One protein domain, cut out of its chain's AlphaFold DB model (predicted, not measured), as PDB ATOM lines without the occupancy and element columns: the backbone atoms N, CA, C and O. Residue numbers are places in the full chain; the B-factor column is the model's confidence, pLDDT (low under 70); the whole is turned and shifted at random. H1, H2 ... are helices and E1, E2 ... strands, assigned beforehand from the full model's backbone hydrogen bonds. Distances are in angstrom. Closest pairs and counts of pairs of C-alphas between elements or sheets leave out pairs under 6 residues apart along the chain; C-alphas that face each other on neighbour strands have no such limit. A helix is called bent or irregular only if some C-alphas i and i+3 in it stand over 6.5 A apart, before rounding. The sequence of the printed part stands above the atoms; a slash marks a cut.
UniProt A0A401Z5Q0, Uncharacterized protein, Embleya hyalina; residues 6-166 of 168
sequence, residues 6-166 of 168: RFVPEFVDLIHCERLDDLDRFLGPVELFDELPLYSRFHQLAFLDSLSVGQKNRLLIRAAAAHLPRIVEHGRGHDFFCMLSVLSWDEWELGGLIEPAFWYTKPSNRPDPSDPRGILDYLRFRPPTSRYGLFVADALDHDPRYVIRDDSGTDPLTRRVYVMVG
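What this domain is: This is residues 6 to 166 of the 168 residues of an uncharacterized protein of Embleya hyalina (UniProt A0A401Z5Q0). A strongly twisted wall of five strands has one long helix, H4, running along one face over E2, with the shorter H7 covering E5 beyond it. H1 and H3 make a small group near one end of the long axis, and the loop of residues 106 to 118 reaches toward the other end. The printed part has 161 residues with seven named helices and five named strands, in the order H1 H2 E1 H3 H4 E2 H5 E3 H6 H7 E4 E5. The sheet's order is E1 E3 E2 E5 E4, antiparallel throughout, and the class is mixed, helices and strands. The whole is compact, with a radius of gyration of the C-alphas of 15.6 A, and elongated, spanning 52 by 34 by 29 A.

Where its parts are: The strands are E1, residues 34 to 37; E3, residues 99 to 105, 18.8 A long; E2, residues 81 to 87, 18.6 A; E5, residues 161 to 165, ending at C-alpha 165 (-36.064, 2.693, -21.783); and E4, residues 146 to 151, 15.9 A. H4, residues 53 to 74, runs 32.3 A from C-alpha 53 (-42.036, -5.105, -45.571). H7 is residues 131 to 139, H1 6 to 17, 18.8 A long, H2 23 to 27, H3 42 to 48, H5 89 to 93 and H6 119 to 122. H1, H3 and H4 are irregular, with C-alphas 6 and 9 7.7 A apart, 44 and 47 7.6 A, and, only just, 66 and 69 6.8 A.

How they stand to each other: Within hydrogen-bond range across the neighbour strands are N 36 and O 102 of E1 and E3, 3.0 A, N 101 and O 85 of E3 and E2, 2.8 A, N 84 and O 163 of E2 and E5, 2.8 A, and N 149 and O 162 of the hairpin E4 and E5, 2.9 A. E1, H3 H4, E2 form a split strand-helix-strand unit, two strands running the same way with E3 between them, and its crossover is right-handed. H4 and H7 on one face of the sheet make two layers, helices over strands. H4 has a height over the sheet of 6.6 A and runs along the strands, at 8 degrees to E2 on the local plane; its closest C-alphas to E2 are Val 72 and Cys 82, 6.2 A. H7 is over E5 at a height of 8.7 A. Residues 58 to 62 of H4 touch H7, about perpendicular at 75 degrees, closest at the C-alphas of Arg 58 and Ala 139, 5.0 A. H2 only grazes the sheet with residues 26 to 27 and only just touches H4, with 3 pairs of C-alphas within 8 A, closest at Leu 23 and Ile 71, 6.2 A. H1 only just touches H3, also with 3 such pairs, at a shallow tilt of 20 degrees, opposite ways, closest at the C-alphas of Leu 14 and Gln 44, 7.1 A. H5, only just, and H6 are not on the sheet, with 4 and 3 pairs of C-alphas within 10 A. In H5 and H7 every O i to N i+4 pair is within hydrogen-bond range; H1 has 7 of 8, H4 15 of 18, H2 0 of 1 with 2 of 2 O i to N i+3, H3 0 of 3 with 3 of 4, and H6 is too short for such a pair.

The domain as a whole: The C-alphas of Ser 50 and Ser 114 are the two farthest apart, 52.7 A. The printed part has no cut, and the long link is E3 to H6. Mean pLDDT of the printed part is 93.4; residues 152 to 157 are under 70.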
ATOM      1  N   ARG A   6     -54.486   3.659 -37.042       90.88
ATOM      2  CA  ARG A   6     -55.213   2.666 -37.841       90.88
ATOM      3  C   ARG A   6     -54.984   1.224 -37.397       90.88
ATOM      4  O   ARG A   6     -55.843   0.408 -37.678       90.88
ATOM      5  N   PHE A   7     -53.851   0.933 -36.758       94.06
ATOM      6  CA  PHE A   7     -53.452  -0.426 -36.370       94.06
ATOM      7  C   PHE A   7     -53.441  -0.642 -34.852       94.06
ATOM      8  O   PHE A   7     -53.026  -1.694 -34.372       94.06
ATOM      9  N   VAL A   8     -53.815   0.377 -34.070       93.81
ATOM     10  CA  VAL A   8     -53.785   0.302 -32.604       93.81
ATOM     11  C   VAL A   8     -54.645  -0.848 -32.063       93.81
ATOM     12  O   VAL A   8     -54.125  -1.568 -31.211       93.81
ATOM     13  N   PRO A   9     -55.897  -1.065 -32.519       95.88
ATOM     14  CA  PRO A   9     -56.712  -2.181 -32.036       95.88
ATOM     15  C   PRO A   9     -56.039  -3.541 -32.252       95.88
ATOM     16  O   PRO A   9     -55.921  -4.323 -31.316       95.88
ATOM     17  N   GLU A  10     -55.500  -3.782 -33.445       97.50
ATOM     18  CA  GLU A  10     -54.863  -5.048 -33.802       97.50
ATOM     19  C   GLU A  10     -53.563  -5.276 -33.024       97.50
ATOM     20  O   GLU A  10     -53.265  -6.401 -32.630       97.50
ATOM     21  N   PHE A  11     -52.800  -4.216 -32.737       96.94
ATOM     22  CA  PHE A  11     -51.638  -4.323 -31.853       96.94
ATOM     23  C   PHE A  11     -52.026  -4.587 -30.396       96.94
ATOM     24  O   PHE A  11     -51.307  -5.310 -29.709       96.94
ATOM     25  N   VAL A  12     -53.140  -4.036 -29.908       96.19
ATOM     26  CA  VAL A  12     -53.665  -4.369 -28.572       96.19
ATOM     27  C   VAL A  12     -54.075  -5.840 -28.514       96.19
ATOM     28  O   VAL A  12     -53.686  -6.535 -27.577       96.19
ATOM     29  N   ASP A  13     -54.773  -6.332 -29.537       96.81
ATOM     30  CA  ASP A  13     -55.147  -7.744 -29.643       96.81
ATOM     31  C   ASP A  13     -53.912  -8.649 -29.707       96.81
ATOM     32  O   ASP A  13     -53.881  -9.702 -29.071       96.81
ATOM     33  N   LEU A  14     -52.865  -8.224 -30.420       96.38
ATOM     34  CA  LEU A  14     -51.597  -8.943 -30.503       96.38
ATOM     35  C   LEU A  14     -50.907  -9.053 -29.134       96.38
ATOM     36  O   LEU A  14     -50.529 -10.151 -28.725       96.38
ATOM     37  N   ILE A  15     -50.810  -7.937 -28.403       97.69
ATOM     38  CA  ILE A  15     -50.278  -7.892 -27.031       97.69
ATOM     39  C   ILE A  15     -51.061  -8.838 -26.114       97.69
ATOM     40  O   ILE A  15     -50.450  -9.576 -25.340       97.69
ATOM     41  N   HIS A  16     -52.389  -8.854 -26.223       97.50
ATOM     42  CA  HIS A  16     -53.241  -9.736 -25.430       97.50
ATOM     43  C   HIS A  16     -53.052 -11.219 -25.793       97.50
ATOM     44  O   HIS A  16     -52.909 -12.068 -24.911       97.50
ATOM     45  N   CYS A  17     -52.995 -11.547 -27.087       96.75
ATOM     46  CA  CYS A  17     -52.816 -12.921 -27.568       96.75
ATOM     47  C   CYS A  17     -51.494 -13.538 -27.100       96.75
ATOM     48  O   CYS A  17     -51.466 -14.704 -26.706       96.75
ATOM     49  N   GLU A  18     -50.413 -12.757 -27.105       97.12
ATOM     50  CA  GLU A  18     -49.100 -13.193 -26.608       97.12
ATOM     51  C   GLU A  18     -48.974 -13.082 -25.073       97.12
ATOM     52  O   GLU A  18     -47.944 -13.444 -24.492       97.12
ATOM     53  N   ARG A  19     -50.041 -12.633 -24.391       96.94
ATOM     54  CA  ARG A  19     -50.102 -12.391 -22.939       96.94
ATOM     55  C   ARG A  19     -49.007 -11.443 -22.456       96.94
ATOM     56  O   ARG A  19     -48.425 -11.637 -21.390       96.94
ATOM     57  N   LEU A  20     -48.701 -10.433 -23.262       97.56
ATOM     58  CA  LEU A  20     -47.726  -9.391 -22.947       97.56
ATOM     59  C   LEU A  20     -48.332  -8.293 -22.058       97.56
ATOM     60  O   LEU A  20     -47.605  -7.450 -21.536       97.56
ATOM     61  N   ASP A  21     -49.653  -8.287 -21.888       97.31
ATOM     62  CA  ASP A  21     -50.402  -7.479 -20.922       97.31
ATOM     63  C   ASP A  21     -50.525  -8.129 -19.530       97.31
ATOM     64  O   ASP A  21     -50.850  -7.432 -18.569       97.31
ATOM     65  N   ASP A  22     -50.213  -9.421 -19.397       97.50
ATOM     66  CA  ASP A  22     -50.063 -10.130 -18.121       97.50
ATOM     67  C   ASP A  22     -48.695  -9.803 -17.495       97.50
ATOM     68  O   ASP A  22     -47.739 -10.578 -17.568       97.50
ATOM     69  N   LEU A  23     -48.575  -8.595 -16.935       98.00
ATOM     70  CA  LEU A  23     -47.288  -8.045 -16.489       98.00
ATOM     71  C   LEU A  23     -46.642  -8.852 -15.348       98.00
ATOM     72  O   LEU A  23     -45.416  -8.901 -15.254       98.00
ATOM     73  N   ASP A  24     -47.435  -9.546 -14.527       97.44
ATOM     74  CA  ASP A  24     -46.925 -10.401 -13.446       97.44
ATOM     75  C   ASP A  24     -46.124 -11.596 -13.972       97.44
ATOM     76  O   ASP A  24     -45.216 -12.087 -13.292       97.44
ATOM     77  N   ARG A  25     -46.374 -12.026 -15.215       95.44
ATOM     78  CA  ARG A  25     -45.578 -13.067 -15.879       95.44
ATOM     79  C   ARG A  25     -44.095 -12.698 -15.956       95.44
ATOM     80  O   ARG A  25     -43.251 -13.578 -15.791       95.44
ATOM     81  N   PHE A  26     -43.773 -11.419 -16.151       96.69
ATOM     82  CA  PHE A  26     -42.391 -10.932 -16.231       96.69
ATOM     83  C   PHE A  26     -41.649 -11.005 -14.886       96.69
ATOM     84  O   PHE A  26     -40.420 -11.018 -14.858       96.69
ATOM     85  N   LEU A  27     -42.379 -11.099 -13.769       96.38
ATOM     86  CA  LEU A  27     -41.826 -11.232 -12.415       96.38
ATOM     87  C   LEU A  27     -41.753 -12.692 -11.937       96.38
ATOM     88  O   LEU A  27     -41.275 -12.972 -10.831       96.38
ATOM     89  N   GLY A  28     -42.212 -13.630 -12.770       92.62
ATOM     90  CA  GLY A  28     -42.173 -15.059 -12.497       92.62
ATOM     91  C   GLY A  28     -40.752 -15.633 -12.368       92.62
ATOM     92  O   GLY A  28     -39.738 -14.932 -12.474       92.62
ATOM     93  N   PRO A  29     -40.630 -16.938 -12.083       92.06
ATOM     94  CA  PRO A  29     -39.350 -17.632 -12.156       92.06
ATOM     95  C   PRO A  29     -38.757 -17.538 -13.570       92.06
ATOM     96  O   PRO A  29     -39.446 -17.809 -14.547       92.06
ATOM     97  N   VAL A  30     -37.474 -17.191 -13.660       93.50
ATOM     98  CA  VAL A  30     -36.690 -17.187 -14.901       93.50
ATOM     99  C   VAL A  30     -35.300 -17.712 -14.564       93.50
ATOM    100  O   VAL A  30     -34.707 -17.267 -13.582       93.50
ATOM    101  N   GLU A  31     -34.811 -18.694 -15.324       87.81
ATOM    102  CA  GLU A  31     -33.542 -19.371 -15.027       87.81
ATOM    103  C   GLU A  31     -32.348 -18.444 -15.274       87.81
ATOM    104  O   GLU A  31     -31.640 -18.087 -14.337       87.81
ATOM    105  N   LEU A  32     -32.165 -17.995 -16.521       90.88
ATOM    106  CA  LEU A  32     -31.129 -17.026 -16.893       90.88
ATOM    107  C   LEU A  32     -31.728 -15.781 -17.514       90.88
ATOM    108  O   LEU A  32     -31.424 -14.681 -17.077       90.88
ATOM    109  N   PHE A  33     -32.586 -15.951 -18.503       95.00
ATOM    110  CA  PHE A  33     -33.422 -14.922 -19.097       95.00
ATOM    111  C   PHE A  33     -34.569 -15.631 -19.820       95.00
ATOM    112  O   PHE A  33     -34.513 -16.846 -20.025       95.00
ATOM    113  N   ASP A  34     -35.587 -14.881 -20.203       96.31
ATOM    114  CA  ASP A  34     -36.617 -15.337 -21.129       96.31
ATOM    115  C   ASP A  34     -36.869 -14.229 -22.162       96.31
ATOM    116  O   ASP A  34     -36.443 -13.079 -21.991       96.31
ATOM    117  N   GLU A  35     -37.476 -14.592 -23.282       95.62
ATOM    118  CA  GLU A  35     -37.634 -13.739 -24.453       95.62
ATOM    119  C   GLU A  35     -39.006 -13.981 -25.086       95.62
ATOM    120  O   GLU A  35     -39.240 -14.993 -25.745       95.62
ATOM    121  N   LEU A  36     -39.935 -13.048 -24.864       97.31
ATOM    122  CA  LEU A  36     -41.318 -13.176 -25.332       97.31
ATOM    123  C   LEU A  36     -41.516 -12.380 -26.624       97.31
ATOM    124  O   LEU A  36     -41.397 -11.153 -26.584       97.31
ATOM    125  N   PRO A  37     -41.814 -13.014 -27.767       97.69
ATOM    126  CA  PRO A  37     -41.953 -12.293 -29.024       97.69
ATOM    127  C   PRO A  37     -43.228 -11.440 -29.041       97.69
ATOM    128  O   PRO A  37     -44.236 -11.792 -28.432       97.69
ATOM    129  N   LEU A  38     -43.205 -10.325 -29.781       98.12
ATOM    130  CA  LEU A  38     -44.403  -9.517 -30.041       98.12
ATOM    131  C   LEU A  38     -45.468 -10.326 -30.799       98.12
ATOM    132  O   LEU A  38     -46.652 -10.058 -30.654       98.12
ATOM    133  N   TYR A  39     -45.046 -11.280 -31.626       97.81
ATOM    134  CA  TYR A  39     -45.910 -12.194 -32.361       97.81
ATOM    135  C   TYR A  39     -45.219 -13.549 -32.497       97.81
ATOM    136  O   TYR A  39     -44.017 -13.609 -32.735       97.81
ATOM    137  N   SER A  40     -45.971 -14.640 -32.391       96.00
ATOM    138  CA  SER A  40     -45.433 -15.999 -32.535       96.00
ATOM    139  C   SER A  40     -45.757 -16.645 -33.888       96.00
ATOM    140  O   SER A  40     -45.215 -17.697 -34.231       96.00
ATOM    141  N   ARG A  41     -46.674 -16.057 -34.671       96.19
ATOM    142  CA  ARG A  41     -47.191 -16.624 -35.926       96.19
ATOM    143  C   ARG A  41     -47.455 -15.543 -36.972       96.19
ATOM    144  O   ARG A  41     -48.159 -14.574 -36.711       96.19
ATOM    145  N   PHE A  42     -47.028 -15.779 -38.214       93.19
ATOM    146  CA  PHE A  42     -47.208 -14.823 -39.319       93.19
ATOM    147  C   PHE A  42     -48.658 -14.385 -39.566       93.19
ATOM    148  O   PHE A  42     -48.893 -13.231 -39.907       93.19
ATOM    149  N   HIS A  43     -49.644 -15.269 -39.374       95.75
ATOM    150  CA  HIS A  43     -51.049 -14.912 -39.605       95.75
ATOM    151  C   HIS A  43     -51.563 -13.836 -38.637       95.75
ATOM    152  O   HIS A  43     -52.525 -13.145 -38.962       95.75
ATOM    153  N   GLN A  44     -50.926 -13.667 -37.471       97.19
ATOM    154  CA  GLN A  44     -51.264 -12.594 -36.535       97.19
ATOM    155  C   GLN A  44     -50.945 -11.216 -37.125       97.19
ATOM    156  O   GLN A  44     -51.498 -10.224 -36.675       97.19
ATOM    157  N   LEU A  45     -50.095 -11.150 -38.156       97.38
ATOM    158  CA  LEU A  45     -49.683  -9.919 -38.828       97.38
ATOM    159  C   LEU A  45     -50.459  -9.637 -40.123       97.38
ATOM    160  O   LEU A  45     -50.110  -8.699 -40.841       97.38
ATOM    161  N   ALA A  46     -51.507 -10.410 -40.430       96.81
ATOM    162  CA  ALA A  46     -52.281 -10.264 -41.669       96.81
ATOM    163  C   ALA A  46     -52.905  -8.862 -41.827       96.81
ATOM    164  O   ALA A  46     -53.056  -8.355 -42.937       96.81
ATOM    165  N   PHE A  47     -53.199  -8.174 -40.718       96.88
ATOM    166  CA  PHE A  47     -53.705  -6.796 -40.735       96.88
ATOM    167  C   PHE A  47     -52.718  -5.781 -41.342       96.88
ATOM    168  O   PHE A  47     -53.109  -4.677 -41.718       96.88
ATOM    169  N   LEU A  48     -51.440  -6.150 -41.482       97.25
ATOM    170  CA  LEU A  48     -50.411  -5.328 -42.108       97.25
ATOM    171  C   LEU A  48     -50.242  -5.608 -43.611       97.25
ATOM    172  O   LEU A  48     -49.383  -4.987 -44.235       97.25
ATOM    173  N   ASP A  49     -51.002  -6.524 -44.220       96.06
ATOM    174  CA  ASP A  49     -50.720  -7.051 -45.568       96.06
ATOM    175  C   ASP A  49     -50.718  -6.023 -46.700       96.06
ATOM    176  O   ASP A  49     -50.035  -6.224 -47.703       96.06
ATOM    177  N   SER A  50     -51.384  -4.881 -46.528       96.06
ATOM    178  CA  SER A  50     -51.335  -3.781 -47.496       96.06
ATOM    179  C   SER A  50     -50.023  -2.985 -47.483       96.06
ATOM    180  O   SER A  50     -49.850  -2.078 -48.295       96.06
ATOM    181  N   LEU A  51     -49.130  -3.237 -46.522       97.12
ATOM    182  CA  LEU A  51     -47.897  -2.482 -46.320       97.12
ATOM    183  C   LEU A  51     -46.690  -3.187 -46.939       97.12
ATOM    184  O   LEU A  51     -46.589  -4.415 -46.948       97.12
ATOM    185  N   SER A  52     -45.708  -2.396 -47.368       97.50
ATOM    186  CA  SER A  52     -44.391  -2.933 -47.713       97.50
ATOM    187  C   SER A  52     -43.694  -3.506 -46.475       97.50
ATOM    188  O   SER A  52     -43.906  -3.037 -45.356       97.50
ATOM    189  N   VAL A  53     -42.801  -4.476 -46.665       97.12
ATOM    190  CA  VAL A  53     -42.036  -5.105 -45.571       97.12
ATOM    191  C   VAL A  53     -41.301  -4.074 -44.706       97.12
ATOM    192  O   VAL A  53     -41.351  -4.140 -43.481       97.12
ATOM    193  N   GLY A  54     -40.698  -3.052 -45.323       97.25
ATOM    194  CA  GLY A  54     -40.040  -1.970 -44.588       97.25
ATOM    195  C   GLY A  54     -40.993  -1.194 -43.669       97.25
ATOM    196  O   GLY A  54     -40.617  -0.834 -42.554       97.25
ATOM    197  N   GLN A  55     -42.240  -0.972 -44.098       97.19
ATOM    198  CA  GLN A  55     -43.277  -0.346 -43.269       97.19
ATOM    199  C   GLN A  55     -43.753  -1.283 -42.153       97.19
ATOM    200  O   GLN A  55     -43.889  -0.827 -41.017       97.19
ATOM    201  N   LYS A  56     -43.944  -2.580 -42.448       97.88
ATOM    202  CA  LYS A  56     -44.289  -3.607 -41.447       97.88
ATOM    203  C   LYS A  56     -43.257  -3.616 -40.314       97.88
ATOM    204  O   LYS A  56     -43.611  -3.403 -39.160       97.88
ATOM    205  N   ASN A  57     -41.974  -3.735 -40.655       98.25
ATOM    206  CA  ASN A  57     -40.873  -3.798 -39.692       98.25
ATOM    207  C   ASN A  57     -40.790  -2.548 -38.799       98.25
ATOM    208  O   ASN A  57     -40.634  -2.661 -37.584       98.25
ATOM    209  N   ARG A  58     -40.979  -1.348 -39.365       97.94
ATOM    210  CA  ARG A  58     -41.027  -0.103 -38.577       97.94
ATOM    211  C   ARG A  58     -42.192  -0.079 -37.592       97.94
ATOM    212  O   ARG A  58     -42.008   0.345 -36.454       97.94
ATOM    213  N   LEU A  59     -43.378  -0.523 -38.008       97.31
ATOM    214  CA  LEU A  59     -44.545  -0.583 -37.126       97.31
ATOM    215  C   LEU A  59     -44.366  -1.611 -36.008       97.31
ATOM    216  O   LEU A  59     -44.684  -1.292 -34.867       97.31
ATOM    217  N   LEU A  60     -43.802  -2.785 -36.307       98.06
ATOM    218  CA  LEU A  60     -43.502  -3.817 -35.310       98.06
ATOM    219  C   LEU A  60     -42.535  -3.293 -34.234       98.06
ATOM    220  O   LEU A  60     -42.818  -3.422 -33.044       98.06
ATOM    221  N   ILE A  61     -41.445  -2.621 -34.633       98.31
ATOM    222  CA  ILE A  61     -40.507  -1.974 -33.694       98.31
ATOM    223  C   ILE A  61     -41.229  -0.937 -32.830       98.31
ATOM    224  O   ILE A  61     -41.104  -0.957 -31.606       98.31
ATOM    225  N   ARG A  62     -41.998  -0.034 -33.454       97.81
ATOM    226  CA  ARG A  62     -42.717   1.038 -32.745       97.81
ATOM    227  C   ARG A  62     -43.721   0.485 -31.743       97.81
ATOM    228  O   ARG A  62     -43.803   1.009 -30.637       97.81
ATOM    229  N   ALA A  63     -44.475  -0.546 -32.120       96.94
ATOM    230  CA  ALA A  63     -45.469  -1.166 -31.256       96.94
ATOM    231  C   ALA A  63     -44.819  -1.826 -30.036       96.94
ATOM    232  O   ALA A  63     -45.219  -1.542 -28.907       96.94
ATOM    233  N   ALA A  64     -43.763  -2.616 -30.242       98.00
ATOM    234  CA  ALA A  64     -43.060  -3.258 -29.138       98.00
ATOM    235  C   ALA A  64     -42.391  -2.231 -28.205       98.00
ATOM    236  O   ALA A  64     -42.572  -2.275 -26.987       98.00
ATOM    237  N   ALA A  65     -41.687  -1.243 -28.768       97.56
ATOM    238  CA  ALA A  65     -41.044  -0.182 -27.993       97.56
ATOM    239  C   ALA A  65     -42.057   0.694 -27.236       97.56
ATOM    240  O   ALA A  65     -41.760   1.158 -26.136       97.56
ATOM    241  N   ALA A  66     -43.257   0.917 -27.785       96.25
ATOM    242  CA  ALA A  66     -44.323   1.649 -27.099       96.25
ATOM    243  C   ALA A  66     -44.879   0.892 -25.881       96.25
ATOM    244  O   ALA A  66     -45.304   1.531 -24.920       96.25
ATOM    245  N   HIS A  67     -44.864  -0.446 -25.902       97.44
ATOM    246  CA  HIS A  67     -45.314  -1.277 -24.781       97.44
ATOM    247  C   HIS A  67     -44.241  -1.449 -23.697       97.44
ATOM    248  O   HIS A  67     -44.569  -1.484 -22.512       97.44
ATOM    249  N   LEU A  68     -42.961  -1.469 -24.084       97.88
ATOM    250  CA  LEU A  68     -41.821  -1.698 -23.186       97.88
ATOM    251  C   LEU A  68     -41.842  -0.861 -21.882       97.88
ATOM    252  O   LEU A  68     -41.645  -1.456 -20.822       97.88
ATOM    253  N   PRO A  69     -42.130   0.462 -21.881       97.19
ATOM    254  CA  PRO A  69     -42.200   1.246 -20.645       97.19
ATOM    255  C   PRO A  69     -43.189   0.713 -19.610       97.19
ATOM    256  O   PRO A  69     -42.931   0.843 -18.420       97.19
ATOM    257  N   ARG A  70     -44.300   0.094 -20.031       97.31
ATOM    258  CA  ARG A  70     -45.293  -0.473 -19.102       97.31
ATOM    259  C   ARG A  70     -44.732  -1.685 -18.363       97.31
ATOM    260  O   ARG A  70     -44.953  -1.809 -17.165       97.31
ATOM    261  N   ILE A  71     -43.988  -2.540 -19.065       97.94
ATOM    262  CA  ILE A  71     -43.321  -3.709 -18.478       97.94
ATOM    263  C   ILE A  71     -42.214  -3.257 -17.517       97.94
ATOM    264  O   ILE A  71     -42.151  -3.727 -16.383       97.94
ATOM    265  N   VAL A  72     -41.369  -2.313 -17.949       97.38
ATOM    266  CA  VAL A  72     -40.271  -1.771 -17.126       97.38
ATOM    267  C   VAL A  72     -40.803  -1.092 -15.862       97.38
ATOM    268  O   VAL A  72     -40.267  -1.313 -14.782       97.38
ATOM    269  N   GLU A  73     -41.875  -0.305 -15.976       97.31
ATOM    270  CA  GLU A  73     -42.524   0.338 -14.831       97.31
ATOM    271  C   GLU A  73     -43.087  -0.687 -13.838       97.31
ATOM    272  O   GLU A  73     -42.869  -0.545 -12.639       97.31
ATOM    273  N   HIS A  74     -43.760  -1.739 -14.321       97.56
ATOM    274  CA  HIS A  74     -44.332  -2.786 -13.462       97.56
ATOM    275  C   HIS A  74     -43.274  -3.526 -12.646       97.56
ATOM    276  O   HIS A  74     -43.505  -3.865 -11.490       97.56
ATOM    277  N   GLY A  75     -42.093  -3.748 -13.226       96.75
ATOM    278  CA  GLY A  75     -40.986  -4.387 -12.524       96.75
ATOM    279  C   GLY A  75     -40.137  -3.457 -11.660       96.75
ATOM    280  O   GLY A  75     -39.177  -3.922 -11.039       96.75
ATOM    281  N   ARG A  76     -40.452  -2.157 -11.577       95.25
ATOM    282  CA  ARG A  76     -39.694  -1.221 -10.737       95.25
ATOM    283  C   ARG A  76     -39.751  -1.654  -9.268       95.25
ATOM    284  O   ARG A  76     -40.816  -1.880  -8.710       95.25
ATOM    285  N   GLY A  77     -38.584  -1.726  -8.625       94.69
ATOM    286  CA  GLY A  77     -38.454  -2.158  -7.226       94.69
ATOM    287  C   GLY A  77     -38.331  -3.674  -7.036       94.69
ATOM    288  O   GLY A  77     -38.136  -4.125  -5.908       94.69
ATOM    289  N   HIS A  78     -38.386  -4.452  -8.118       96.44
ATOM    290  CA  HIS A  78     -38.089  -5.880  -8.121       96.44
ATOM    291  C   HIS A  78     -36.670  -6.141  -8.642       96.44
ATOM    292  O   HIS A  78     -36.061  -5.296  -9.298       96.44
ATOM    293  N   ASP A  79     -36.143  -7.334  -8.366       95.19
ATOM    294  CA  ASP A  79     -34.952  -7.857  -9.041       95.19
ATOM    295  C   ASP A  79     -35.328  -8.222 -10.481       95.19
ATOM    296  O   ASP A  79     -35.625  -9.372 -10.795       95.19
ATOM    297  N   PHE A  80     -35.425  -7.202 -11.329       96.56
ATOM    298  CA  PHE A  80     -35.975  -7.298 -12.669       96.56
ATOM    299  C   PHE A  80     -35.254  -6.353 -13.626       96.56
ATOM    300  O   PHE A  80     -34.973  -5.199 -13.307       96.56
ATOM    301  N   PHE A  81     -34.998  -6.845 -14.831       96.44
ATOM    302  CA  PHE A  81     -34.536  -6.041 -15.951       96.44
ATOM    303  C   PHE A  81     -35.229  -6.518 -17.220       96.44
ATOM    304  O   PHE A  81     -35.338  -7.722 -17.453       96.44
ATOM    305  N   CYS A  82     -35.658  -5.577 -18.060       97.75
ATOM    306  CA  CYS A  82     -36.255  -5.875 -19.352       97.75
ATOM    307  C   CYS A  82     -35.807  -4.869 -20.410       97.75
ATOM    308  O   CYS A  82     -35.653  -3.674 -20.150       97.75
ATOM    309  N   MET A  83     -35.613  -5.378 -21.619       97.62
ATOM    310  CA  MET A  83     -35.330  -4.622 -22.826       97.62
ATOM    311  C   MET A  83     -36.046  -5.279 -24.005       97.62
ATOM    312  O   MET A  83     -36.443  -6.440 -23.948       97.62
ATOM    313  N   LEU A  84     -36.189  -4.549 -25.100       98.00
ATOM    314  CA  LEU A  84     -36.552  -5.148 -26.374       98.00
ATOM    315  C   LEU A  84     -35.290  -5.714 -27.029       98.00
ATOM    316  O   LEU A  84     -34.284  -5.013 -27.112       98.00
ATOM    317  N   SER A  85     -35.351  -6.929 -27.546       96.75
ATOM    318  CA  SER A  85     -34.432  -7.449 -28.550       96.75
ATOM    319  C   SER A  85     -35.126  -7.417 -29.912       96.75
ATOM    320  O   SER A  85     -36.300  -7.749 -30.046       96.75
ATOM    321  N   VAL A  86     -34.419  -6.968 -30.941       97.00
ATOM    322  CA  VAL A  86     -34.873  -7.049 -32.331       97.00
ATOM    323  C   VAL A  86     -34.025  -8.101 -33.031       97.00
ATOM    324  O   VAL A  86     -32.794  -7.970 -33.084       97.00
ATOM    325  N   LEU A  87     -34.704  -9.140 -33.515       94.12
ATOM    326  CA  LEU A  87     -34.157 -10.386 -34.050       94.12
ATOM    327  C   LEU A  87     -34.488 -10.547 -35.546       94.12
ATOM    328  O   LEU A  87     -35.139  -9.685 -36.146       94.12
ATOM    329  N   SER A  88     -34.050 -11.671 -36.122       94.00
ATOM    330  CA  SER A  88     -34.323 -12.091 -37.509       94.00
ATOM    331  C   SER A  88     -33.809 -11.093 -38.555       94.00
ATOM    332  O   SER A  88     -34.486 -10.722 -39.516       94.00
ATOM    333  N   TRP A  89     -32.583 -10.601 -38.348       93.50
ATOM    334  CA  TRP A  89     -31.932  -9.681 -39.287       93.50
ATOM    335  C   TRP A  89     -31.492 -10.360 -40.583       93.50
ATOM    336  O   TRP A  89     -31.392  -9.693 -41.605       93.50
ATOM    337  N   ASP A  90     -31.238 -11.662 -40.558       91.88
ATOM    338  CA  ASP A  90     -31.014 -12.492 -41.740       91.88
ATOM    339  C   ASP A  90     -32.261 -12.556 -42.632       91.88
ATOM    340  O   ASP A  90     -32.158 -12.323 -43.836       91.88
ATOM    341  N   GLU A  91     -33.445 -12.743 -42.045       93.25
ATOM    342  CA  GLU A  91     -34.715 -12.641 -42.770       93.25
ATOM    343  C   GLU A  91     -34.905 -11.234 -43.342       93.25
ATOM    344  O   GLU A  91     -35.243 -11.076 -44.514       93.25
ATOM    345  N   TRP A  92     -34.608 -10.187 -42.565       94.25
ATOM    346  CA  TRP A  92     -34.665  -8.802 -43.046       94.25
ATOM    347  C   TRP A  92     -33.780  -8.556 -44.280       94.25
ATOM    348  O   TRP A  92     -34.225  -7.894 -45.222       94.25
ATOM    349  N   GLU A  93     -32.564  -9.117 -44.327       92.69
ATOM    350  CA  GLU A  93     -31.684  -9.044 -45.508       92.69
ATOM    351  C   GLU A  93     -32.296  -9.691 -46.752       92.69
ATOM    352  O   GLU A  93     -32.049  -9.243 -47.872       92.69
ATOM    353  N   LEU A  94     -33.107 -10.731 -46.558       94.88
ATOM    354  CA  LEU A  94     -33.821 -11.438 -47.620       94.88
ATOM    355  C   LEU A  94     -35.163 -10.773 -47.977       94.88
ATOM    356  O   LEU A  94     -35.915 -11.295 -48.799       94.88
ATOM    357  N   GLY A  95     -35.458  -9.602 -47.401       95.56
ATOM    358  CA  GLY A  95     -36.719  -8.889 -47.599       95.56
ATOM    359  C   GLY A  95     -37.866  -9.426 -46.739       95.56
ATOM    360  O   GLY A  95     -39.027  -9.225 -47.091       95.56
ATOM    361  N   GLY A  96     -37.547 -10.108 -45.641       96.19
ATOM    362  CA  GLY A  96     -38.465 -10.665 -44.653       96.19
ATOM    363  C   GLY A  96     -38.748  -9.745 -43.460       96.19
ATOM    364  O   GLY A  96     -38.392  -8.559 -43.421       96.19
ATOM    365  N   LEU A  97     -39.461 -10.302 -42.480       97.12
ATOM    366  CA  LEU A  97     -39.860  -9.595 -41.267       97.12
ATOM    367  C   LEU A  97     -38.829  -9.774 -40.155       97.12
ATOM    368  O   LEU A  97     -38.216 -10.826 -40.030       97.12
ATOM    369  N   ILE A  98     -38.687  -8.740 -39.330       95.75
ATOM    370  CA  ILE A  98     -37.959  -8.829 -38.059       95.75
ATOM    371  C   ILE A  98     -38.873  -9.331 -36.946       95.75
ATOM    372  O   ILE A  98     -40.101  -9.193 -37.012       95.75
ATOM    373  N   GLU A  99     -38.263  -9.805 -35.869       96.31
ATOM    374  CA  GLU A  99     -38.960 -10.292 -34.680       96.31
ATOM    375  C   GLU A  99     -38.556  -9.461 -33.455       96.31
ATOM    376  O   GLU A  99     -37.512  -9.703 -32.846       96.31
ATOM    377  N   PRO A 100     -39.338  -8.429 -33.088       97.88
ATOM    378  CA  PRO A 100     -39.185  -7.772 -31.799       97.88
ATOM    379  C   PRO A 100     -39.658  -8.699 -30.674       97.88
ATOM    380  O   PRO A 100     -40.773  -9.218 -30.736       97.88
ATOM    381  N   ALA A 101     -38.850  -8.855 -29.630       98.25
ATOM    382  CA  ALA A 101     -39.162  -9.662 -28.459       98.25
ATOM    383  C   ALA A 101     -38.764  -8.952 -27.158       98.25
ATOM    384  O   ALA A 101     -37.814  -8.173 -27.108       98.25
ATOM    385  N   PHE A 102     -39.507  -9.203 -26.088       98.31
ATOM    386  CA  PHE A 102     -39.246  -8.673 -24.757       98.31
ATOM    387  C   PHE A 102     -38.288  -9.613 -24.037       98.31
ATOM    388  O   PHE A 102     -38.697 -10.646 -23.508       98.31
ATOM    389  N   TRP A 103     -37.011  -9.246 -24.040       97.12
ATOM    390  CA  TRP A 103     -35.965  -9.932 -23.300       97.12
ATOM    391  C   TRP A 103     -35.998  -9.472 -21.847       97.12
ATOM    392  O   TRP A 103     -35.938  -8.267 -21.577       97.12
ATOM    393  N   TYR A 104     -36.083 -10.399 -20.900       97.75
ATOM    394  CA  TYR A 104     -36.086 -10.059 -19.483       97.75
ATOM    395  C   TYR A 104     -35.341 -11.073 -18.625       97.75
ATOM    396  O   TYR A 104     -35.175 -12.240 -18.976       97.75
ATOM    397  N   THR A 105     -34.878 -10.606 -17.473       97.19
ATOM    398  CA  THR A 105     -34.152 -11.413 -16.500       97.19
ATOM    399  C   THR A 105     -34.331 -10.873 -15.083       97.19
ATOM    400  O   THR A 105     -34.860  -9.779 -14.872       97.19
ATOM    401  N   LYS A 106     -33.817 -11.629 -14.117       95.38
ATOM    402  CA  LYS A 106     -33.471 -11.154 -12.784       95.38
ATOM    403  C   LYS A 106     -31.983 -10.803 -12.787       95.38
ATOM    404  O   LYS A 106     -31.175 -11.700 -13.013       95.38
ATOM    405  N   PRO A 107     -31.580  -9.540 -12.566       92.44
ATOM    406  CA  PRO A 107     -30.171  -9.159 -12.467       92.44
ATOM    407  C   PRO A 107     -29.332 -10.030 -11.519       92.44
ATOM    408  O   PRO A 107     -28.139 -10.210 -11.766       92.44
ATOM    409  N   SER A 108     -29.933 -10.603 -10.468       90.69
ATOM    410  CA  SER A 108     -29.246 -11.551  -9.581       90.69
ATOM    411  C   SER A 108     -28.949 -12.928 -10.196       90.69
ATOM    412  O   SER A 108     -28.143 -13.668  -9.624       90.69
ATOM    413  N   ASN A 109     -29.541 -13.276 -11.346       89.94
ATOM    414  CA  ASN A 109     -29.289 -14.540 -12.035       89.94
ATOM    415  C   ASN A 109     -27.829 -14.634 -12.486       89.94
ATOM    416  O   ASN A 109     -27.283 -13.738 -13.141       89.94
ATOM    417  N   ARG A 110     -27.215 -15.778 -12.175       87.69
ATOM    418  CA  ARG A 110     -25.825 -16.092 -12.506       87.69
ATOM    419  C   ARG A 110     -25.770 -17.324 -13.405       87.69
ATOM    420  O   ARG A 110     -26.183 -18.391 -12.953       87.69
ATOM    421  N   PRO A 111     -25.243 -17.205 -14.639       86.69
ATOM    422  CA  PRO A 111     -24.997 -18.353 -15.514       86.69
ATOM    423  C   PRO A 111     -24.083 -19.407 -14.886       86.69
ATOM    424  O   PRO A 111     -24.276 -20.600 -15.094       86.69
ATOM    425  N   ASP A 112     -23.106 -18.955 -14.102       86.94
ATOM    426  CA  ASP A 112     -22.182 -19.798 -13.357       86.94
ATOM    427  C   ASP A 112     -22.182 -19.354 -11.882       86.94
ATOM    428  O   ASP A 112     -21.772 -18.231 -11.589       86.94
ATOM    429  N   PRO A 113     -22.619 -20.203 -10.930       84.50
ATOM    430  CA  PRO A 113     -22.611 -19.869  -9.504       84.50
ATOM    431  C   PRO A 113     -21.221 -19.552  -8.929       84.50
ATOM    432  O   PRO A 113     -21.130 -18.927  -7.871       84.50
ATOM    433  N   SER A 114     -20.149 -20.000  -9.591       89.50
ATOM    434  CA  SER A 114     -18.760 -19.732  -9.206       89.50
ATOM    435  C   SER A 114     -18.210 -18.416  -9.770       89.50
ATOM    436  O   SER A 114     -17.198 -17.914  -9.275       89.50
ATOM    437  N   ASP A 115     -18.892 -17.823 -10.751       87.88
ATOM    438  CA  ASP A 115     -18.552 -16.533 -11.339       87.88
ATOM    439  C   ASP A 115     -19.318 -15.410 -10.612       87.88
ATOM    440  O   ASP A 115     -20.534 -15.502 -10.418       87.88
ATOM    441  N   PRO A 116     -18.652 -14.330 -10.161       86.25
ATOM    442  CA  PRO A 116     -19.350 -13.204  -9.544       86.25
ATOM    443  C   PRO A 116     -20.215 -12.401 -10.530       86.25
ATOM    444  O   PRO A 116     -21.016 -11.584 -10.073       86.25
ATOM    445  N   ARG A 117     -20.050 -12.597 -11.845       87.31
ATOM    446  CA  ARG A 117     -20.778 -11.875 -12.893       87.31
ATOM    447  C   ARG A 117     -22.237 -12.318 -13.003       87.31
ATOM    448  O   ARG A 117     -22.543 -13.510 -13.024       87.31
ATOM    449  N   GLY A 118     -23.137 -11.347 -13.117       87.56
ATOM    450  CA  GLY A 118     -24.541 -11.582 -13.448       87.56
ATOM    451  C   GLY A 118     -24.736 -11.756 -14.954       87.56
ATOM    452  O   GLY A 118     -23.861 -11.423 -15.751       87.56
ATOM    453  N   ILE A 119     -25.906 -12.237 -15.372       88.25
ATOM    454  CA  ILE A 119     -26.240 -12.420 -16.798       88.25
ATOM    455  C   ILE A 119     -26.020 -11.150 -17.643       88.25
ATOM    456  O   ILE A 119     -25.558 -11.240 -18.780       88.25
ATOM    457  N   LEU A 120     -26.277  -9.963 -17.081       89.31
ATOM    458  CA  LEU A 120     -26.102  -8.684 -17.777       89.31
ATOM    459  C   LEU A 120     -24.634  -8.383 -18.119       89.31
ATOM    460  O   LEU A 120     -24.376  -7.719 -19.118       89.31
ATOM    461  N   ASP A 121     -23.671  -8.916 -17.360       87.88
ATOM    462  CA  ASP A 121     -22.236  -8.743 -17.628       87.88
ATOM    463  C   ASP A 121     -21.760  -9.546 -18.851       87.88
ATOM    464  O   ASP A 121     -20.694  -9.276 -19.414       87.88
ATOM    465  N   TYR A 122     -22.536 -10.551 -19.272       84.69
ATOM    466  CA  TYR A 122     -22.263 -11.329 -20.482       84.69
ATOM    467  C   TYR A 122     -22.817 -10.653 -21.742       84.69
ATOM    468  O   TYR A 122     -22.406 -11.007 -22.851       84.69
ATOM    469  N   LEU A 123     -23.691  -9.651 -21.591       86.50
ATOM    470  CA  LEU A 123     -24.187  -8.842 -22.698       86.50
ATOM    471  C   LEU A 123     -23.153  -7.780 -23.076       86.50
ATOM    472  O   LEU A 123     -22.639  -7.035 -22.244       86.50
ATOM    473  N   ARG A 124     -22.844  -7.685 -24.370       85.06
ATOM    474  CA  ARG A 124     -21.831  -6.751 -24.873       85.06
ATOM    475  C   ARG A 124     -22.460  -5.636 -25.690       85.06
ATOM    476  O   ARG A 124     -22.425  -5.662 -26.921       85.06
ATOM    477  N   PHE A 125     -22.979  -4.639 -24.986       89.62
ATOM    478  CA  PHE A 125     -23.616  -3.476 -25.590       89.62
ATOM    479  C   PHE A 125     -22.615  -2.548 -26.285       89.62
ATOM    480  O   PHE A 125     -21.659  -2.062 -25.676       89.62
ATOM    481  N   ARG A 126     -22.871  -2.229 -27.556       89.81
ATOM    482  CA  ARG A 126     -22.170  -1.168 -28.296       89.81
ATOM    483  C   ARG A 126     -23.137  -0.067 -28.726       89.81
ATOM    484  O   ARG A 126     -24.332  -0.324 -28.837       89.81
ATOM    485  N   PRO A 127     -22.662   1.172 -28.947       90.69
ATOM    486  CA  PRO A 127     -23.458   2.183 -29.640       90.69
ATOM    487  C   PRO A 127     -23.996   1.644 -30.982       90.69
ATOM    488  O   PRO A 127     -23.326   0.796 -31.575       90.69
ATOM    489  N   PRO A 128     -25.156   2.127 -31.465       91.38
ATOM    490  CA  PRO A 128     -25.803   1.618 -32.673       91.38
ATOM    491  C   PRO A 128     -25.066   2.120 -33.922       91.38
ATOM    492  O   PRO A 128     -25.421   3.141 -34.508       91.38
ATOM    493  N   THR A 129     -23.988   1.438 -34.301       91.25
ATOM    494  CA  THR A 129     -23.168   1.780 -35.475       91.25
ATOM    495  C   THR A 129     -23.436   0.857 -36.657       91.25
ATOM    496  O   THR A 129     -23.037   1.162 -37.782       91.25
ATOM    497  N   SER A 130     -24.121  -0.264 -36.430       92.25
ATOM    498  CA  SER A 130     -24.571  -1.159 -37.484       92.25
ATOM    499  C   SER A 130     -25.769  -0.571 -38.237       92.25
ATOM    500  O   SER A 130     -26.567   0.183 -37.681       92.25
ATOM    501  N   ARG A 131     -25.957  -0.967 -39.503       93.88
ATOM    502  CA  ARG A 131     -27.168  -0.602 -40.264       93.88
ATOM    503  C   ARG A 131     -28.465  -1.060 -39.584       93.88
ATOM    504  O   ARG A 131     -29.492  -0.428 -39.787       93.88
ATOM    505  N   TYR A 132     -28.411  -2.119 -38.775       94.62
ATOM    506  CA  TYR A 132     -29.554  -2.642 -38.028       94.62
ATOM    507  C   TYR A 132     -29.903  -1.720 -36.860       94.62
ATOM    508  O   TYR A 132     -31.042  -1.279 -36.739       94.62
ATOM    509  N   GLY A 133     -28.901  -1.339 -36.062       95.62
ATOM    510  CA  GLY A 133     -29.050  -0.352 -34.994       95.62
ATOM    511  C   GLY A 133     -29.531   0.998 -35.523       95.62
ATOM    512  O   GLY A 133     -30.445   1.594 -34.954       95.62
ATOM    513  N   LEU A 134     -28.983   1.446 -36.657       96.44
ATOM    514  CA  LEU A 134     -29.423   2.665 -37.341       96.44
ATOM    515  C   LEU A 134     -30.862   2.552 -37.864       96.44
ATOM    516  O   LEU A 134     -31.625   3.504 -37.723       96.44
ATOM    517  N   PHE A 135     -31.260   1.400 -38.413       96.94
ATOM    518  CA  PHE A 135     -32.642   1.157 -38.836       96.94
ATOM    519  C   PHE A 135     -33.615   1.196 -37.653       96.94
ATOM    520  O   PHE A 135     -34.676   1.800 -37.770       96.94
ATOM    521  N   VAL A 136     -33.263   0.602 -36.505       97.69
ATOM    522  CA  VAL A 136     -34.083   0.678 -35.284       97.69
ATOM    523  C   VAL A 136     -34.170   2.114 -34.768       97.69
ATOM    524  O   VAL A 136     -35.257   2.565 -34.416       97.69
ATOM    525  N   ALA A 137     -33.063   2.862 -34.776       97.12
ATOM    526  CA  ALA A 137     -33.050   4.266 -34.365       97.12
ATOM    527  C   ALA A 137     -33.955   5.133 -35.240       97.12
ATOM    528  O   ALA A 137     -34.769   5.890 -34.717       97.12
ATOM    529  N   ASP A 138     -33.871   4.958 -36.554       97.56
ATOM    530  CA  ASP A 138     -34.720   5.649 -37.517       97.56
ATOM    531  C   ASP A 138     -36.188   5.185 -37.425       97.56
ATOM    532  O   ASP A 138     -37.113   5.988 -37.501       97.56
ATOM    533  N   ALA A 139     -36.443   3.895 -37.173       97.38
ATOM    534  CA  ALA A 139     -37.791   3.393 -36.911       97.38
ATOM    535  C   ALA A 139     -38.410   4.042 -35.665       97.38
ATOM    536  O   ALA A 139     -39.614   4.287 -35.660       97.38
ATOM    537  N   LEU A 140     -37.612   4.359 -34.649       96.81
ATOM    538  CA  LEU A 140     -38.043   5.036 -33.423       96.81
ATOM    539  C   LEU A 140     -37.942   6.568 -33.504       96.81
ATOM    540  O   LEU A 140     -38.059   7.228 -32.477       96.81
ATOM    541  N   ASP A 141     -37.731   7.138 -34.695       96.31
ATOM    542  CA  ASP A 141     -37.585   8.583 -34.919       96.31
ATOM    543  C   ASP A 141     -36.501   9.230 -34.023       96.31
ATOM    544  O   ASP A 141     -36.618  10.387 -33.621       96.31
ATOM    545  N   HIS A 142     -35.454   8.468 -33.677       95.19
ATOM    546  CA  HIS A 142     -34.400   8.855 -32.731       95.19
ATOM    547  C   HIS A 142     -34.928   9.355 -31.371       95.19
ATOM    548  O   HIS A 142     -34.318  10.223 -30.745       95.19
ATOM    549  N   ASP A 143     -36.064   8.820 -30.911       95.06
ATOM    550  CA  ASP A 143     -36.695   9.221 -29.655       95.06
ATOM    551  C   ASP A 143     -35.732   9.011 -28.465       95.06
ATOM    552  O   ASP A 143     -35.355   7.871 -28.172       95.06
ATOM    553  N   PRO A 144     -35.334  10.085 -27.751       94.06
ATOM    554  CA  PRO A 144     -34.310  10.022 -26.705       94.06
ATOM    555  C   PRO A 144     -34.760   9.238 -25.468       94.06
ATOM    556  O   PRO A 144     -33.942   8.944 -24.599       94.06
ATOM    557  N   ARG A 145     -36.046   8.874 -25.381       94.56
ATOM    558  CA  ARG A 145     -36.562   7.973 -24.344       94.56
ATOM    559  C   ARG A 145     -36.067   6.542 -24.510       94.56
ATOM    560  O   ARG A 145     -36.295   5.744 -23.607       94.56
ATOM    561  N   TYR A 146     -35.435   6.200 -25.632       96.44
ATOM    562  CA  TYR A 146     -34.901   4.870 -25.873       96.44
ATOM    563  C   TYR A 146     -33.388   4.888 -26.064       96.44
ATOM    564  O   TYR A 146     -32.840   5.666 -26.843       96.44
ATOM    565  N   VAL A 147     -32.705   3.967 -25.388       96.81
ATOM    566  CA  VAL A 147     -31.282   3.693 -25.595       96.81
ATOM    567  C   VAL A 147     -31.159   2.461 -26.477       96.81
ATOM    568  O   VAL A 147     -31.592   1.375 -26.100       96.81
ATOM    569  N   ILE A 148     -30.536   2.628 -27.640       96.88
ATOM    570  CA  ILE A 148     -30.365   1.559 -28.627       96.88
ATOM    571  C   ILE A 148     -28.931   1.045 -28.557       96.88
ATOM    572  O   ILE A 148     -27.988   1.840 -28.504       96.88
ATOM    573  N   ARG A 149     -28.753  -0.277 -28.546       95.50
ATOM    574  CA  ARG A 149     -27.439  -0.925 -28.509       95.50
ATOM    575  C   ARG A 149     -27.348  -2.045 -29.530       95.50
ATOM    576  O   ARG A 149     -28.249  -2.868 -29.621       95.50
ATOM    577  N   ASP A 150     -26.229  -2.114 -30.233       92.25
ATOM    578  CA  ASP A 150     -25.892  -3.299 -31.017       92.25
ATOM    579  C   ASP A 150     -25.302  -4.376 -30.100       92.25
ATOM    580  O   ASP A 150     -24.499  -4.070 -29.206       92.25
ATOM    581  N   ASP A 151     -25.650  -5.634 -30.360       87.38
ATOM    582  CA  ASP A 151     -24.899  -6.773 -29.848       87.38
ATOM    583  C   ASP A 151     -23.593  -6.931 -30.635       87.38
ATOM    584  O   ASP A 151     -23.568  -6.916 -31.869       87.38
ATOM    585  N   SER A 152     -22.485  -7.079 -29.911       67.19
ATOM    586  CA  SER A 152     -21.163  -7.301 -30.500       67.19
ATOM    587  C   SER A 152     -20.785  -8.772 -30.672       67.19
ATOM    588  O   SER A 152     -19.628  -9.060 -31.001       67.19
ATOM    589  N   GLY A 153     -21.739  -9.688 -30.471       63.25
ATOM    590  CA  GLY A 153     -21.634 -11.089 -30.870       63.25
ATOM    591  C   GLY A 153     -21.142 -11.250 -32.315       63.25
ATOM    592  O   GLY A 153     -21.482 -10.477 -33.213       63.25
ATOM    593  N   THR A 154     -20.263 -12.232 -32.522       53.41
ATOM    594  CA  THR A 154     -19.469 -12.402 -33.750       53.41
ATOM    595  C   THR A 154     -20.239 -12.972 -34.929       53.41
ATOM    596  O   THR A 154     -19.746 -12.877 -36.050       53.41
ATOM    597  N   ASP A 155     -21.409 -13.560 -34.704       66.00
ATOM    598  CA  ASP A 155     -22.197 -14.162 -35.771       66.00
ATOM    599  C   ASP A 155     -23.239 -13.159 -36.301       66.00
ATOM    600  O   ASP A 155     -24.136 -12.746 -35.559       66.00
ATOM    601  N   PRO A 156     -23.140 -12.740 -37.578       58.69
ATOM    602  CA  PRO A 156     -24.145 -11.901 -38.218       58.69
ATOM    603  C   PRO A 156     -25.566 -12.480 -38.158       58.69
ATOM    604  O   PRO A 156     -26.508 -11.691 -38.169       58.69
ATOM    605  N   LEU A 157     -25.712 -13.810 -38.075       58.09
ATOM    606  CA  LEU A 157     -26.996 -14.521 -38.050       58.09
ATOM    607  C   LEU A 157     -27.665 -14.516 -36.670       58.09
ATOM    608  O   LEU A 157     -28.875 -14.666 -36.576       58.09
ATOM    609  N   THR A 158     -26.906 -14.303 -35.594       70.75
ATOM    610  CA  THR A 158     -27.452 -14.181 -34.228       70.75
ATOM    611  C   THR A 158     -27.363 -12.757 -33.697       70.75
ATOM    612  O   THR A 158     -27.518 -12.517 -32.499       70.75
ATOM    613  N   ARG A 159     -27.106 -11.787 -34.584       84.31
ATOM    614  CA  ARG A 159     -26.990 -10.385 -34.202       84.31
ATOM    615  C   ARG A 159     -28.308  -9.897 -33.611       84.31
ATOM    616  O   ARG A 159     -29.380 -10.168 -34.138       84.31
ATOM    617  N   ARG A 160     -28.207  -9.124 -32.535       91.56
ATOM    618  CA  ARG A 160     -29.341  -8.510 -31.846       91.56
ATOM    619  C   ARG A 160     -29.165  -7.001 -31.845       91.56
ATOM    620  O   ARG A 160     -28.042  -6.498 -31.750       91.56
ATOM    621  N   VAL A 161     -30.277  -6.285 -31.938       95.50
ATOM    622  CA  VAL A 161     -30.332  -4.864 -31.587       95.50
ATOM    623  C   VAL A 161     -31.216  -4.744 -30.363       95.50
ATOM    624  O   VAL A 161     -32.362  -5.180 -30.386       95.50
ATOM    625  N   TYR A 162     -30.684  -4.163 -29.296       96.62
ATOM    626  CA  TYR A 162     -31.406  -3.967 -28.052       96.62
ATOM    627  C   TYR A 162     -31.975  -2.552 -27.974       96.62
ATOM    628  O   TYR A 162     -31.292  -1.589 -28.328       96.62
ATOM    629  N   VAL A 163     -33.201  -2.424 -27.470       97.75
ATOM    630  CA  VAL A 163     -33.843  -1.146 -27.146       97.75
ATOM    631  C   VAL A 163     -34.219  -1.158 -25.670       97.75
ATOM    632  O   VAL A 163     -34.991  -1.999 -25.223       97.75
ATOM    633  N   MET A 164     -33.680  -0.216 -24.906       96.75
ATOM    634  CA  MET A 164     -33.983  -0.024 -23.485       96.75
ATOM    635  C   MET A 164     -34.725   1.293 -23.290       96.75
ATOM    636  O   MET A 164     -34.532   2.225 -24.069       96.75
ATOM    637  N   VAL A 165     -35.529   1.399 -22.233       94.69
ATOM    638  CA  VAL A 165     -36.064   2.693 -21.783       94.69
ATOM    639  C   VAL A 165     -34.925   3.503 -21.144       94.69
ATOM    640  O   VAL A 165     -34.092   2.945 -20.429       94.69
ATOM    641  N   GLY A 166     -34.839   4.791 -21.476       83.75
ATOM    642  CA  GLY A 166     -33.823   5.729 -20.998       83.75
ATOM    643  C   GLY A 166     -34.042   6.181 -19.550       83.75
ATOM    644  O   GLY A 166     -35.183   6.350 -19.135       83.75
TER     645      GLY A 166